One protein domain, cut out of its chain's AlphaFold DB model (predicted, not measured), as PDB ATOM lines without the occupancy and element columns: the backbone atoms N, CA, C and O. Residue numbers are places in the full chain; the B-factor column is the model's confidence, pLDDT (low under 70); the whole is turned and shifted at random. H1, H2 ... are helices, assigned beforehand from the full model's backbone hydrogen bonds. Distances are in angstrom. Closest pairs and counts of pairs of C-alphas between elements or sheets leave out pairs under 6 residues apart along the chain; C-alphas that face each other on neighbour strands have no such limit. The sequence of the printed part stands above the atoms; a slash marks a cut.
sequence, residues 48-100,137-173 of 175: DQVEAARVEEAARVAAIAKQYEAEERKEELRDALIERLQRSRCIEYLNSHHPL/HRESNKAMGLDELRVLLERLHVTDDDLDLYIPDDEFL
ATOM      1  N   ASP A  48     -22.864 -76.349   9.381       82.56
ATOM      2  CA  ASP A  48     -22.025 -75.985  10.530       82.56
ATOM      3  C   ASP A  48     -21.798 -74.469  10.652       82.56
ATOM      4  O   ASP A  48     -21.758 -73.929  11.756       82.56
ATOM      5  N   GLN A  49     -21.650 -73.760   9.528       80.31
ATOM      6  CA  GLN A  49     -21.466 -72.306   9.517       80.31
ATOM      7  C   GLN A  49     -22.763 -71.567   9.858       80.31
ATOM      8  O   GLN A  49     -22.719 -70.549  10.547       80.31
ATOM      9  N   VAL A  50     -23.909 -72.074   9.398       83.06
ATOM     10  CA  VAL A  50     -25.225 -71.525   9.753       83.06
ATOM     11  C   VAL A  50     -25.503 -71.730  11.240       83.06
ATOM     12  O   VAL A  50     -25.954 -70.801  11.909       83.06
ATOM     13  N   GLU A  51     -25.193 -72.908  11.776       83.69
ATOM     14  CA  GLU A  51     -25.381 -73.204  13.196       83.69
ATOM     15  C   GLU A  51     -24.432 -72.379  14.073       83.69
ATOM     16  O   GLU A  51     -24.865 -71.765  15.049       83.69
ATOM     17  N   ALA A  52     -23.158 -72.253  13.687       89.00
ATOM     18  CA  ALA A  52     -22.203 -71.399  14.390       89.00
ATOM     19  C   ALA A  52     -22.659 -69.930  14.428       89.00
ATOM     20  O   ALA A  52     -22.581 -69.293  15.479       89.00
ATOM     21  N   ALA A  53     -23.191 -69.409  13.316       86.06
ATOM     22  CA  ALA A  53     -23.725 -68.052  13.255       86.06
ATOM     23  C   ALA A  53     -24.940 -67.861  14.181       86.06
ATOM     24  O   ALA A  53     -25.028 -66.844  14.866       86.06
ATOM     25  N   ARG A  54     -25.842 -68.849  14.259       89.38
ATOM     26  CA  ARG A  54     -26.998 -68.818  15.174       89.38
ATOM     27  C   ARG A  54     -26.576 -68.823  16.638       89.38
ATOM     28  O   ARG A  54     -27.124 -68.060  17.430       89.38
ATOM     29  N   VAL A  55     -25.604 -69.660  17.001       92.44
ATOM     30  CA  VAL A  55     -25.072 -69.717  18.369       92.44
ATOM     31  C   VAL A  55     -24.387 -68.402  18.738       92.44
ATOM     32  O   VAL A  55     -24.590 -67.895  19.841       92.44
ATOM     33  N   GLU A  56     -23.613 -67.817  17.821       89.88
ATOM     34  CA  GLU A  56     -22.969 -66.522  18.044       89.88
ATOM     35  C   GLU A  56     -23.997 -65.393  18.200       89.88
ATOM     36  O   GLU A  56     -23.880 -64.571  19.111       89.88
ATOM     37  N   GLU A  57     -25.030 -65.360  17.358       89.50
ATOM     38  CA  GLU A  57     -26.111 -64.380  17.452       89.50
ATOM     39  C   GLU A  57     -26.884 -64.519  18.769       89.50
ATOM     40  O   GLU A  57     -27.066 -63.530  19.481       89.50
ATOM     41  N   ALA A  58     -27.245 -65.742  19.160       91.31
ATOM     42  CA  ALA A  58     -27.897 -66.008  20.439       91.31
ATOM     43  C   ALA A  58     -27.024 -65.573  21.629       91.31
ATOM     44  O   ALA A  58     -27.526 -64.964  22.576       91.31
ATOM     45  N   ALA A  59     -25.710 -65.817  21.571       92.62
ATOM     46  CA  ALA A  59     -24.772 -65.377  22.600       92.62
ATOM     47  C   ALA A  59     -24.674 -63.845  22.679       92.62
ATOM     48  O   ALA A  59     -24.640 -63.291  23.780       92.62
ATOM     49  N   ARG A  60     -24.675 -63.145  21.536       92.25
ATOM     50  CA  ARG A  60     -24.691 -61.673  21.489       92.25
ATOM     51  C   ARG A  60     -25.975 -61.107  22.087       92.25
ATOM     52  O   ARG A  60     -25.901 -60.210  22.922       92.25
ATOM     53  N   VAL A  61     -27.134 -61.650  21.714       92.81
ATOM     54  CA  VAL A  61     -28.433 -61.216  22.254       92.81
ATOM     55  C   VAL A  61     -28.497 -61.444  23.766       92.81
ATOM     56  O   VAL A  61     -28.886 -60.541  24.502       92.81
ATOM     57  N   ALA A  62     -28.043 -62.602  24.251       92.19
ATOM     58  CA  ALA A  62     -27.996 -62.894  25.683       92.19
ATOM     59  C   ALA A  62     -27.031 -61.968  26.448       92.19
ATOM     60  O   ALA A  62     -27.334 -61.539  27.562       92.19
ATOM     61  N   ALA A  63     -25.879 -61.631  25.859       91.94
ATOM     62  CA  ALA A  63     -24.930 -60.696  26.458       91.94
ATOM     63  C   ALA A  63     -25.524 -59.285  26.587       91.94
ATOM     64  O   ALA A  63     -25.363 -58.653  27.629       91.94
ATOM     65  N   ILE A  64     -26.243 -58.827  25.561       91.88
ATOM     66  CA  ILE A  64     -26.938 -57.538  25.560       91.88
ATOM     67  C   ILE A  64     -28.056 -57.528  26.613       91.88
ATOM     68  O   ILE A  64     -28.114 -56.612  27.427       91.88
ATOM     69  N   ALA A  65     -28.895 -58.568  26.665       93.25
ATOM     70  CA  ALA A  65     -29.965 -58.672  27.661       93.25
ATOM     71  C   ALA A  65     -29.422 -58.604  29.097       93.25
ATOM     72  O   ALA A  65     -29.926 -57.854  29.926       93.25
ATOM     73  N   LYS A  66     -28.319 -59.310  29.371       92.12
ATOM     74  CA  LYS A  66     -27.664 -59.281  30.683       92.12
ATOM     75  C   LYS A  66     -27.123 -57.895  31.054       92.12
ATOM     76  O   LYS A  66     -27.067 -57.573  32.240       92.12
ATOM     77  N   GLN A  67     -26.677 -57.103  30.076       89.12
ATOM     78  CA  GLN A  67     -26.243 -55.724  30.319       89.12
ATOM     79  C   GLN A  67     -27.429 -54.845  30.720       89.12
ATOM     80  O   GLN A  67     -27.348 -54.199  31.760       89.12
ATOM     81  N   TYR A  68     -28.540 -54.911  29.981       91.38
ATOM     82  CA  TYR A  68     -29.759 -54.171  30.323       91.38
ATOM     83  C   TYR A  68     -30.302 -54.550  31.705       91.38
ATOM     84  O   TYR A  68     -30.504 -53.675  32.535       91.38
ATOM     85  N   GLU A  69     -30.411 -55.843  32.026       91.31
ATOM     86  CA  GLU A  69     -30.861 -56.290  33.357       91.31
ATOM     87  C   GLU A  69     -29.953 -55.810  34.504       91.31
ATOM     88  O   GLU A  69     -30.369 -55.746  35.664       91.31
ATOM     89  N   ALA A  70     -28.666 -55.586  34.234       88.31
ATOM     90  CA  ALA A  70     -27.734 -55.074  35.231       88.31
ATOM     91  C   ALA A  70     -27.864 -53.556  35.409       88.31
ATOM     92  O   ALA A  70     -27.621 -53.065  36.511       88.31
ATOM     93  N   GLU A  71     -28.222 -52.828  34.353       86.69
ATOM     94  CA  GLU A  71     -28.516 -51.395  34.407       86.69
ATOM     95  C   GLU A  71     -29.866 -51.135  35.078       86.69
ATOM     96  O   GLU A  71     -29.897 -50.386  36.050       86.69
ATOM     97  N   GLU A  72     -30.925 -51.851  34.691       88.44
ATOM     98  CA  GLU A  72     -32.252 -51.744  35.317       88.44
ATOM     99  C   GLU A  72     -32.180 -51.979  36.831       88.44
ATOM    100  O   GLU A  72     -32.669 -51.175  37.616       88.44
ATOM    101  N   ARG A  73     -31.460 -53.016  37.278       86.12
ATOM    102  CA  ARG A  73     -31.271 -53.266  38.719       86.12
ATOM    103  C   ARG A  73     -30.539 -52.140  39.444       86.12
ATOM    104  O   ARG A  73     -30.775 -51.932  40.632       86.12
ATOM    105  N   LYS A  74     -29.614 -51.444  38.782       86.44
ATOM    106  CA  LYS A  74     -28.932 -50.289  39.386       86.44
ATOM    107  C   LYS A  74     -29.875 -49.099  39.498       86.44
ATOM    108  O   LYS A  74     -29.824 -48.406  40.509       86.44
ATOM    109  N   GLU A  75     -30.716 -48.881  38.492       87.19
ATOM    110  CA  GLU A  75     -31.736 -47.832  38.508       87.19
ATOM    111  C   GLU A  75     -32.774 -48.093  39.603       87.19
ATOM    112  O   GLU A  75     -32.992 -47.222  40.439       87.19
ATOM    113  N   GLU A  76     -33.294 -49.318  39.718       88.50
ATOM    114  CA  GLU A  76     -34.232 -49.702  40.785       88.50
ATOM    115  C   GLU A  76     -33.657 -49.468  42.191       88.50
ATOM    116  O   GLU A  76     -34.339 -48.959  43.085       88.50
ATOM    117  N   LEU A  77     -32.385 -49.828  42.407       87.38
ATOM    118  CA  LEU A  77     -31.706 -49.592  43.683       87.38
ATOM    119  C   LEU A  77     -31.517 -48.098  43.965       87.38
ATOM    120  O   LEU A  77     -31.645 -47.676  45.117       87.38
ATOM    121  N   ARG A  78     -31.219 -47.306  42.929       86.81
ATOM    122  CA  ARG A  78     -31.080 -45.853  43.042       86.81
ATOM    123  C   ARG A  78     -32.414 -45.212  43.406       86.81
ATOM    124  O   ARG A  78     -32.461 -44.455  44.370       86.81
ATOM    125  N   ASP A  79     -33.488 -45.565  42.714       88.44
ATOM    126  CA  ASP A  79     -34.823 -45.022  42.970       88.44
ATOM    127  C   ASP A  79     -35.311 -45.378  44.380       88.44
ATOM    128  O   ASP A  79     -35.797 -44.513  45.110       88.44
ATOM    129  N   ALA A  80     -35.081 -46.618  44.824       88.44
ATOM    130  CA  ALA A  80     -35.406 -47.040  46.185       88.44
ATOM    131  C   ALA A  80     -34.607 -46.271  47.256       88.44
ATOM    132  O   ALA A  80     -35.125 -45.985  48.342       88.44
ATOM    133  N   LEU A  81     -33.344 -45.932  46.975       88.50
ATOM    134  CA  LEU A  81     -32.519 -45.118  47.868       88.50
ATOM    135  C   LEU A  81     -33.008 -43.663  47.907       88.50
ATOM    136  O   LEU A  81     -33.137 -43.110  49.000       88.50
ATOM    137  N   ILE A  82     -33.338 -43.075  46.752       89.56
ATOM    138  CA  ILE A  82     -33.925 -41.728  46.653       89.56
ATOM    139  C   ILE A  82     -35.204 -41.656  47.480       89.56
ATOM    140  O   ILE A  82     -35.328 -40.787  48.343       89.56
ATOM    141  N   GLU A  83     -36.131 -42.591  47.268       90.12
ATOM    142  CA  GLU A  83     -37.406 -42.618  47.983       90.12
ATOM    143  C   GLU A  83     -37.185 -42.704  49.499       90.12
ATOM    144  O   GLU A  83     -37.810 -41.978  50.280       90.12
ATOM    145  N   ARG A  84     -36.243 -43.552  49.933       89.38
ATOM    146  CA  ARG A  84     -35.892 -43.700  51.346       89.38
ATOM    147  C   ARG A  84     -35.339 -42.404  51.943       89.38
ATOM    148  O   ARG A  84     -35.755 -42.037  53.043       89.38
ATOM    149  N   LEU A  85     -34.411 -41.738  51.257       89.56
ATOM    150  CA  LEU A  85     -33.788 -40.499  51.734       89.56
ATOM    151  C   LEU A  85     -34.799 -39.352  51.778       89.56
ATOM    152  O   LEU A  85     -34.910 -38.673  52.799       89.56
ATOM    153  N   GLN A  86     -35.612 -39.194  50.733       90.25
ATOM    154  CA  GLN A  86     -36.696 -38.210  50.705       90.25
ATOM    155  C   GLN A  86     -37.685 -38.441  51.848       90.25
ATOM    156  O   GLN A  86     -38.047 -37.509  52.564       90.25
ATOM    157  N   ARG A  87     -38.066 -39.698  52.091       90.75
ATOM    158  CA  ARG A  87     -38.938 -40.062  53.211       90.75
ATOM    159  C   ARG A  87     -38.321 -39.694  54.561       90.75
ATOM    160  O   ARG A  87     -39.038 -39.193  55.426       90.75
ATOM    161  N   SER A  88     -37.021 -39.931  54.734       90.19
ATOM    162  CA  SER A  88     -36.266 -39.545  55.934       90.19
ATOM    163  C   SER A  88     -36.357 -38.037  56.177       90.19
ATOM    164  O   SER A  88     -36.793 -37.616  57.247       90.19
ATOM    165  N   ARG A  89     -36.059 -37.227  55.152       90.56
ATOM    166  CA  ARG A  89     -36.109 -35.757  55.221       90.56
ATOM    167  C   ARG A  89     -37.510 -35.245  55.570       90.56
ATOM    168  O   ARG A  89     -37.655 -34.436  56.484       90.56
ATOM    169  N   CYS A  90     -38.554 -35.784  54.934       90.75
ATOM    170  CA  CYS A  90     -39.942 -35.446  55.264       90.75
ATOM    171  C   CYS A  90     -40.274 -35.740  56.738       90.75
ATOM    172  O   CYS A  90     -40.892 -34.922  57.419       90.75
ATOM    173  N   ILE A  91     -39.865 -36.905  57.249       91.06
ATOM    174  CA  ILE A  91     -40.105 -37.309  58.641       91.06
ATOM    175  C   ILE A  91     -39.364 -36.393  59.622       91.06
ATOM    176  O   ILE A  91     -39.948 -35.965  60.620       91.06
ATOM    177  N   GLU A  92     -38.095 -36.086  59.358       91.25
ATOM    178  CA  GLU A  92     -37.286 -35.196  60.194       91.25
ATOM    179  C   GLU A  92     -37.876 -33.785  60.263       91.25
ATOM    180  O   GLU A  92     -37.997 -33.211  61.354       91.25
ATOM    181  N   TYR A  93     -38.320 -33.252  59.126       91.69
ATOM    182  CA  TYR A  93     -38.993 -31.960  59.058       91.69
ATOM    183  C   TYR A  93     -40.289 -31.952  59.875       91.69
ATOM    184  O   TYR A  93     -40.471 -31.108  60.756       91.69
ATOM    185  N   LEU A  94     -41.171 -32.933  59.656       90.38
ATOM    186  CA  LEU A  94     -42.430 -33.054  60.398       90.38
ATOM    187  C   LEU A  94     -42.181 -33.153  61.905       90.38
ATOM    188  O   LEU A  94     -42.827 -32.467  62.688       90.38
ATOM    189  N   ASN A  95     -41.200 -33.945  62.330       90.38
ATOM    190  CA  ASN A  95     -40.877 -34.103  63.748       90.38
ATOM    191  C   ASN A  95     -40.342 -32.826  64.404       90.38
ATOM    192  O   ASN A  95     -40.564 -32.617  65.598       90.38
ATOM    193  N   SER A  96     -39.616 -31.998  63.653       89.81
ATOM    194  CA  SER A  96     -39.011 -30.766  64.165       89.81
ATOM    195  C   SER A  96     -39.981 -29.581  64.152       89.81
ATOM    196  O   SER A  96     -39.960 -28.775  65.084       89.81
ATOM    197  N   HIS A  97     -40.857 -29.495  63.149       90.19
ATOM    198  CA  HIS A  97     -41.723 -28.332  62.924       90.19
ATOM    199  C   HIS A  97     -43.182 -28.594  63.322       90.19
ATOM    200  O   HIS A  97     -43.853 -27.707  63.852       90.19
ATOM    201  N   HIS A  98     -43.659 -29.827  63.139       90.75
ATOM    202  CA  HIS A  98     -45.065 -30.211  63.278       90.75
ATOM    203  C   HIS A  98     -45.236 -31.541  64.041       90.75
ATOM    204  O   HIS A  98     -45.804 -32.496  63.510       90.75
ATOM    205  N   PRO A  99     -44.784 -31.638  65.308       90.75
ATOM    206  CA  PRO A  99     -44.847 -32.884  66.068       90.75
ATOM    207  C   PRO A  99     -46.283 -33.397  66.243       90.75
ATOM    208  O   PRO A  99     -47.242 -32.622  66.348       90.75
ATOM    209  N   LEU A 100     -46.425 -34.722  66.313       90.38
ATOM    210  CA  LEU A 100     -47.718 -35.403  66.371       90.38
ATOM    211  C   LEU A 100     -48.423 -35.195  67.709       90.38
ATOM    212  O   LEU A 100     -47.809 -35.225  68.778       90.38
ATOM    213  N   HIS A 137     -43.105 -39.112  64.211       86.69
ATOM    214  CA  HIS A 137     -43.056 -40.035  63.091       86.69
ATOM    215  C   HIS A 137     -41.766 -40.855  63.189       86.69
ATOM    216  O   HIS A 137     -40.674 -40.308  63.342       86.69
ATOM    217  N   ARG A 138     -41.889 -42.182  63.129       84.38
ATOM    218  CA  ARG A 138     -40.746 -43.102  63.154       84.38
ATOM    219  C   ARG A 138     -40.535 -43.669  61.763       84.38
ATOM    220  O   ARG A 138     -41.472 -44.231  61.205       84.38
ATOM    221  N   GLU A 139     -39.309 -43.635  61.255       79.56
ATOM    222  CA  GLU A 139     -38.979 -44.249  59.960       79.56
ATOM    223  C   GLU A 139     -39.320 -45.741  59.900       79.56
ATOM    224  O   GLU A 139     -39.805 -46.231  58.879       79.56
ATOM    225  N   SER A 140     -39.118 -46.457  61.012       78.69
ATOM    226  CA  SER A 140     -39.446 -47.881  61.137       78.69
ATOM    227  C   SER A 140     -40.945 -48.163  61.038       78.69
ATOM    228  O   SER A 140     -41.341 -49.278  60.696       78.69
ATOM    229  N   ASN A 141     -41.785 -47.159  61.301       75.75
ATOM    230  CA  ASN A 141     -43.217 -47.257  61.111       75.75
ATOM    231  C   ASN A 141     -43.547 -46.993  59.636       75.75
ATOM    232  O   ASN A 141     -43.680 -45.852  59.201       75.75
ATOM    233  N   LYS A 142     -43.675 -48.070  58.858       70.81
ATOM    234  CA  LYS A 142     -44.046 -48.029  57.433       70.81
ATOM    235  C   LYS A 142     -45.537 -47.767  57.191       70.81
ATOM    236  O   LYS A 142     -45.996 -47.937  56.072       70.81
ATOM    237  N   ALA A 143     -46.290 -47.367  58.218       75.81
ATOM    238  CA  ALA A 143     -47.697 -47.012  58.066       75.81
ATOM    239  C   ALA A 143     -47.919 -45.833  57.109       75.81
ATOM    240  O   ALA A 143     -49.027 -45.713  56.611       75.81
ATOM    241  N   MET A 144     -46.890 -45.002  56.867       79.81
ATOM    242  CA  MET A 144     -46.929 -43.951  55.852       79.81
ATOM    243  C   MET A 144     -45.785 -44.056  54.841       79.81
ATOM    244  O   MET A 144     -44.603 -44.064  55.225       79.81
ATOM    245  N   GLY A 145     -46.161 -44.129  53.562       88.00
ATOM    246  CA  GLY A 145     -45.261 -44.035  52.408       88.00
ATOM    247  C   GLY A 145     -44.870 -42.589  52.083       88.00
ATOM    248  O   GLY A 145     -45.361 -41.654  52.717       88.00
ATOM    249  N   LEU A 146     -43.978 -42.396  51.104       88.81
ATOM    250  CA  LEU A 146     -43.516 -41.060  50.705       88.81
ATOM    251  C   LEU A 146     -44.667 -40.174  50.204       88.81
ATOM    252  O   LEU A 146     -44.779 -39.028  50.632       88.81
ATOM    253  N   ASP A 147     -45.556 -40.715  49.372       89.88
ATOM    254  CA  ASP A 147     -46.693 -39.966  48.819       89.88
ATOM    255  C   ASP A 147     -47.638 -39.460  49.911       89.88
ATOM    256  O   ASP A 147     -48.084 -38.315  49.888       89.88
ATOM    257  N   GLU A 148     -47.905 -40.282  50.925       88.12
ATOM    258  CA  GLU A 148     -48.767 -39.892  52.042       88.12
ATOM    259  C   GLU A 148     -48.126 -38.801  52.907       88.12
ATOM    260  O   GLU A 148     -48.826 -37.923  53.414       88.12
ATOM    261  N   LEU A 149     -46.797 -38.831  53.060       88.50
ATOM    262  CA  LEU A 149     -46.053 -37.768  53.734       88.50
ATOM    263  C   LEU A 149     -46.075 -36.472  52.922       88.50
ATOM    264  O   LEU A 149     -46.259 -35.411  53.509       88.50
ATOM    265  N   ARG A 150     -45.955 -36.541  51.591       89.25
ATOM    266  CA  ARG A 150     -46.082 -35.367  50.713       89.25
ATOM    267  C   ARG A 150     -47.472 -34.746  50.799       89.25
ATOM    268  O   ARG A 150     -47.586 -33.554  51.048       89.25
ATOM    269  N   VAL A 151     -48.528 -35.557  50.737       88.69
ATOM    270  CA  VAL A 151     -49.911 -35.079  50.927       88.69
ATOM    271  C   VAL A 151     -50.099 -34.437  52.305       88.69
ATOM    272  O   VAL A 151     -50.844 -33.466  52.452       88.69
ATOM    273  N   LEU A 152     -49.444 -34.968  53.341       87.81
ATOM    274  CA  LEU A 152     -49.471 -34.367  54.673       87.81
ATOM    275  C   LEU A 152     -48.785 -32.995  54.685       87.81
ATOM    276  O   LEU A 152     -49.351 -32.048  55.223       87.81
ATOM    277  N   LEU A 153     -47.605 -32.887  54.079       89.31
ATOM    278  CA  LEU A 153     -46.829 -31.650  53.976       89.31
ATOM    279  C   LEU A 153     -47.552 -30.575  53.156       89.31
ATOM    280  O   LEU A 153     -47.621 -29.426  53.587       89.31
ATOM    281  N   GLU A 154     -48.212 -30.952  52.062       88.38
ATOM    282  CA  GLU A 154     -49.057 -30.043  51.279       88.38
ATOM    283  C   GLU A 154     -50.191 -29.441  52.121       88.38
ATOM    284  O   GLU A 154     -50.473 -28.245  52.034       88.38
ATOM    285  N   ARG A 155     -50.826 -30.238  52.994       86.88
ATOM    286  CA  ARG A 155     -51.849 -29.739  53.939       86.88
ATOM    287  C   ARG A 155     -51.276 -28.797  54.994       86.88
ATOM    288  O   ARG A 155     -52.021 -28.004  55.563       86.88
ATOM    289  N   LEU A 156     -49.986 -28.920  55.287       88.19
ATOM    290  CA  LEU A 156     -49.243 -28.009  56.155       88.19
ATOM    291  C   LEU A 156     -48.745 -26.768  55.399       88.19
ATOM    292  O   LEU A 156     -48.130 -25.906  56.019       88.19
ATOM    293  N   HIS A 157     -49.031 -26.663  54.094       86.81
ATOM    294  CA  HIS A 157     -48.516 -25.629  53.197       86.81
ATOM    295  C   HIS A 157     -46.983 -25.581  53.132       86.81
ATOM    296  O   HIS A 157     -46.414 -24.524  52.876       86.81
ATOM    297  N   VAL A 158     -46.333 -26.725  53.352       86.62
ATOM    298  CA  VAL A 158     -44.890 -26.904  53.182       86.62
ATOM    299  C   VAL A 158     -44.655 -27.341  51.743       86.62
ATOM    300  O   VAL A 158     -45.257 -28.322  51.297       86.62
ATOM    301  N   THR A 159     -43.824 -26.609  51.007       79.81
ATOM    302  CA  THR A 159     -43.503 -26.949  49.616       79.81
ATOM    303  C   THR A 159     -42.206 -27.747  49.527       79.81
ATOM    304  O   THR A 159     -41.425 -27.817  50.476       79.81
ATOM    305  N   ASP A 160     -41.949 -28.341  48.361       72.12
ATOM    306  CA  ASP A 160     -40.687 -29.042  48.100       72.12
ATOM    307  C   ASP A 160     -39.461 -28.115  48.246       72.12
ATOM    308  O   ASP A 160     -38.383 -28.586  48.616       72.12
ATOM    309  N   ASP A 161     -39.634 -26.804  48.031       71.62
ATOM    310  CA  ASP A 161     -38.588 -25.788  48.224       71.62
ATOM    311  C   ASP A 161     -38.198 -25.620  49.705       71.62
ATOM    312  O   ASP A 161     -37.049 -25.298  50.007       71.62
ATOM    313  N   ASP A 162     -39.126 -25.865  50.638       75.12
ATOM    314  CA  ASP A 162     -38.871 -25.788  52.084       75.12
ATOM    315  C   ASP A 162     -38.122 -27.022  52.620       75.12
ATOM    316  O   ASP A 162     -37.549 -26.987  53.712       75.12
ATOM    317  N   LEU A 163     -38.161 -28.129  51.874       76.50
ATOM    318  CA  LEU A 163     -37.747 -29.460  52.323       76.50
ATOM    319  C   LEU A 163     -36.458 -29.979  51.686       76.50
ATOM    320  O   LEU A 163     -36.016 -31.063  52.069       76.50
ATOM    321  N   ASP A 164     -35.878 -29.235  50.738       77.06
ATOM    322  CA  ASP A 164     -34.721 -29.636  49.928       77.06
ATOM    323  C   ASP A 164     -34.757 -31.140  49.604       77.06
ATOM    324  O   ASP A 164     -33.937 -31.931  50.066       77.06
ATOM    325  N   LEU A 165     -35.791 -31.584  48.881       79.56
ATOM    326  CA  LEU A 165     -35.979 -33.009  48.561       79.56
ATOM    327  C   LEU A 165     -35.052 -33.505  47.441       79.56
ATOM    328  O   LEU A 165     -35.138 -34.672  47.036       79.56
ATOM    329  N   TYR A 166     -34.179 -32.639  46.926       81.25
ATOM    330  CA  TYR A 166     -33.178 -33.010  45.943       81.25
ATOM    331  C   TYR A 166     -32.094 -33.862  46.607       81.25
ATOM    332  O   TYR A 166     -31.425 -33.426  47.543       81.25
ATOM    333  N   ILE A 167     -31.928 -35.093  46.123       80.06
ATOM    334  CA  ILE A 167     -30.845 -35.976  46.554       80.06
ATOM    335  C   ILE A 167     -29.714 -35.840  45.528       80.06
ATOM    336  O   ILE A 167     -29.875 -36.319  44.402       80.06
ATOM    337  N   PRO A 168     -28.611 -35.153  45.863       79.69
ATOM    338  CA  PRO A 168     -27.493 -34.988  44.952       79.69
ATOM    339  C   PRO A 168     -26.754 -36.319  44.743       79.69
ATOM    340  O   PRO A 168     -26.809 -37.231  45.569       79.69
ATOM    341  N   ASP A 169     -26.075 -36.442  43.599       73.19
ATOM    342  CA  ASP A 169     -25.512 -37.723  43.155       73.19
ATOM    343  C   ASP A 169     -24.420 -38.292  44.081       73.19
ATOM    344  O   ASP A 169     -24.160 -39.495  44.094       73.19
ATOM    345  N   ASP A 170     -23.783 -37.434  44.870       73.44
ATOM    346  CA  ASP A 170     -22.778 -37.770  45.873       73.44
ATOM    347  C   ASP A 170     -23.362 -38.448  47.122       73.44
ATOM    348  O   ASP A 170     -22.652 -39.204  47.786       73.44
ATOM    349  N   GLU A 171     -24.656 -38.282  47.407       67.00
ATOM    350  CA  GLU A 171     -25.347 -39.017  48.477       67.00
ATOM    351  C   GLU A 171     -25.662 -40.476  48.099       67.00
ATOM    352  O   GLU A 171     -25.971 -41.290  48.972       67.00
ATOM    353  N   PHE A 172     -25.515 -40.853  46.824       66.12
ATOM    354  CA  PHE A 172     -25.626 -42.248  46.380       66.12
ATOM    355  C   PHE A 172     -24.357 -43.075  46.643       66.12
ATOM    356  O   PHE A 172     -24.345 -44.273  46.365       66.12
ATOM    357  N   LEU A 173     -23.295 -42.470  47.187       59.50
ATOM    358  CA  LEU A 173     -21.994 -43.110  47.428       59.50
ATOM    359  C   LEU A 173     -21.902 -43.881  48.757       59.50
ATOM    360  O   LEU A 173     -20.810 -44.047  49.300       59.50
TER     361      LEU A 173
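What this domain is: This is residues 48 to 100 and 137 to 173 of the 175 residues of an uncharacterized protein of Aphanomyces astaci (UniProt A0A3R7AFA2). One very long helix, H1, makes the length; its residues 48 to 76 stick out free, and the short helices H2, H3 and H4 wrap partway round its later part. The 90 printed residues hold four named helices, H1 to H4 in chain order, and no named strand: all helix. The whole is extended, radius of gyration of the C-alphas 22.0 A, spanning 74 by 26 by 21 A.

Where its parts are: Find C-alpha 48 at (-22.025, -75.985, 10.530); H1 runs 73.5 A to C-alpha 97 at (-41.723, -28.332, 62.924). Then come H2, residues 146 to 155, 14.4 A, H3, 160 to 163, and H4, 169 to 172.

How they stand to each other: Look at residues 83 to 94 of H1, which touch H2, closest C-alphas Arg 87 and Leu 146, 5.3 A; the tilt of 36 degrees is only just steep, the same way. In H1 and H2 every O i to N i+4 pair is within hydrogen-bond range; H3 and H4 are too short for one.

The domain as a whole: Residues 101 to 136 are cut out, a gap of 7.3 A between C-alphas 100 and 137. Residues 171 to 173 are under pLDDT 70.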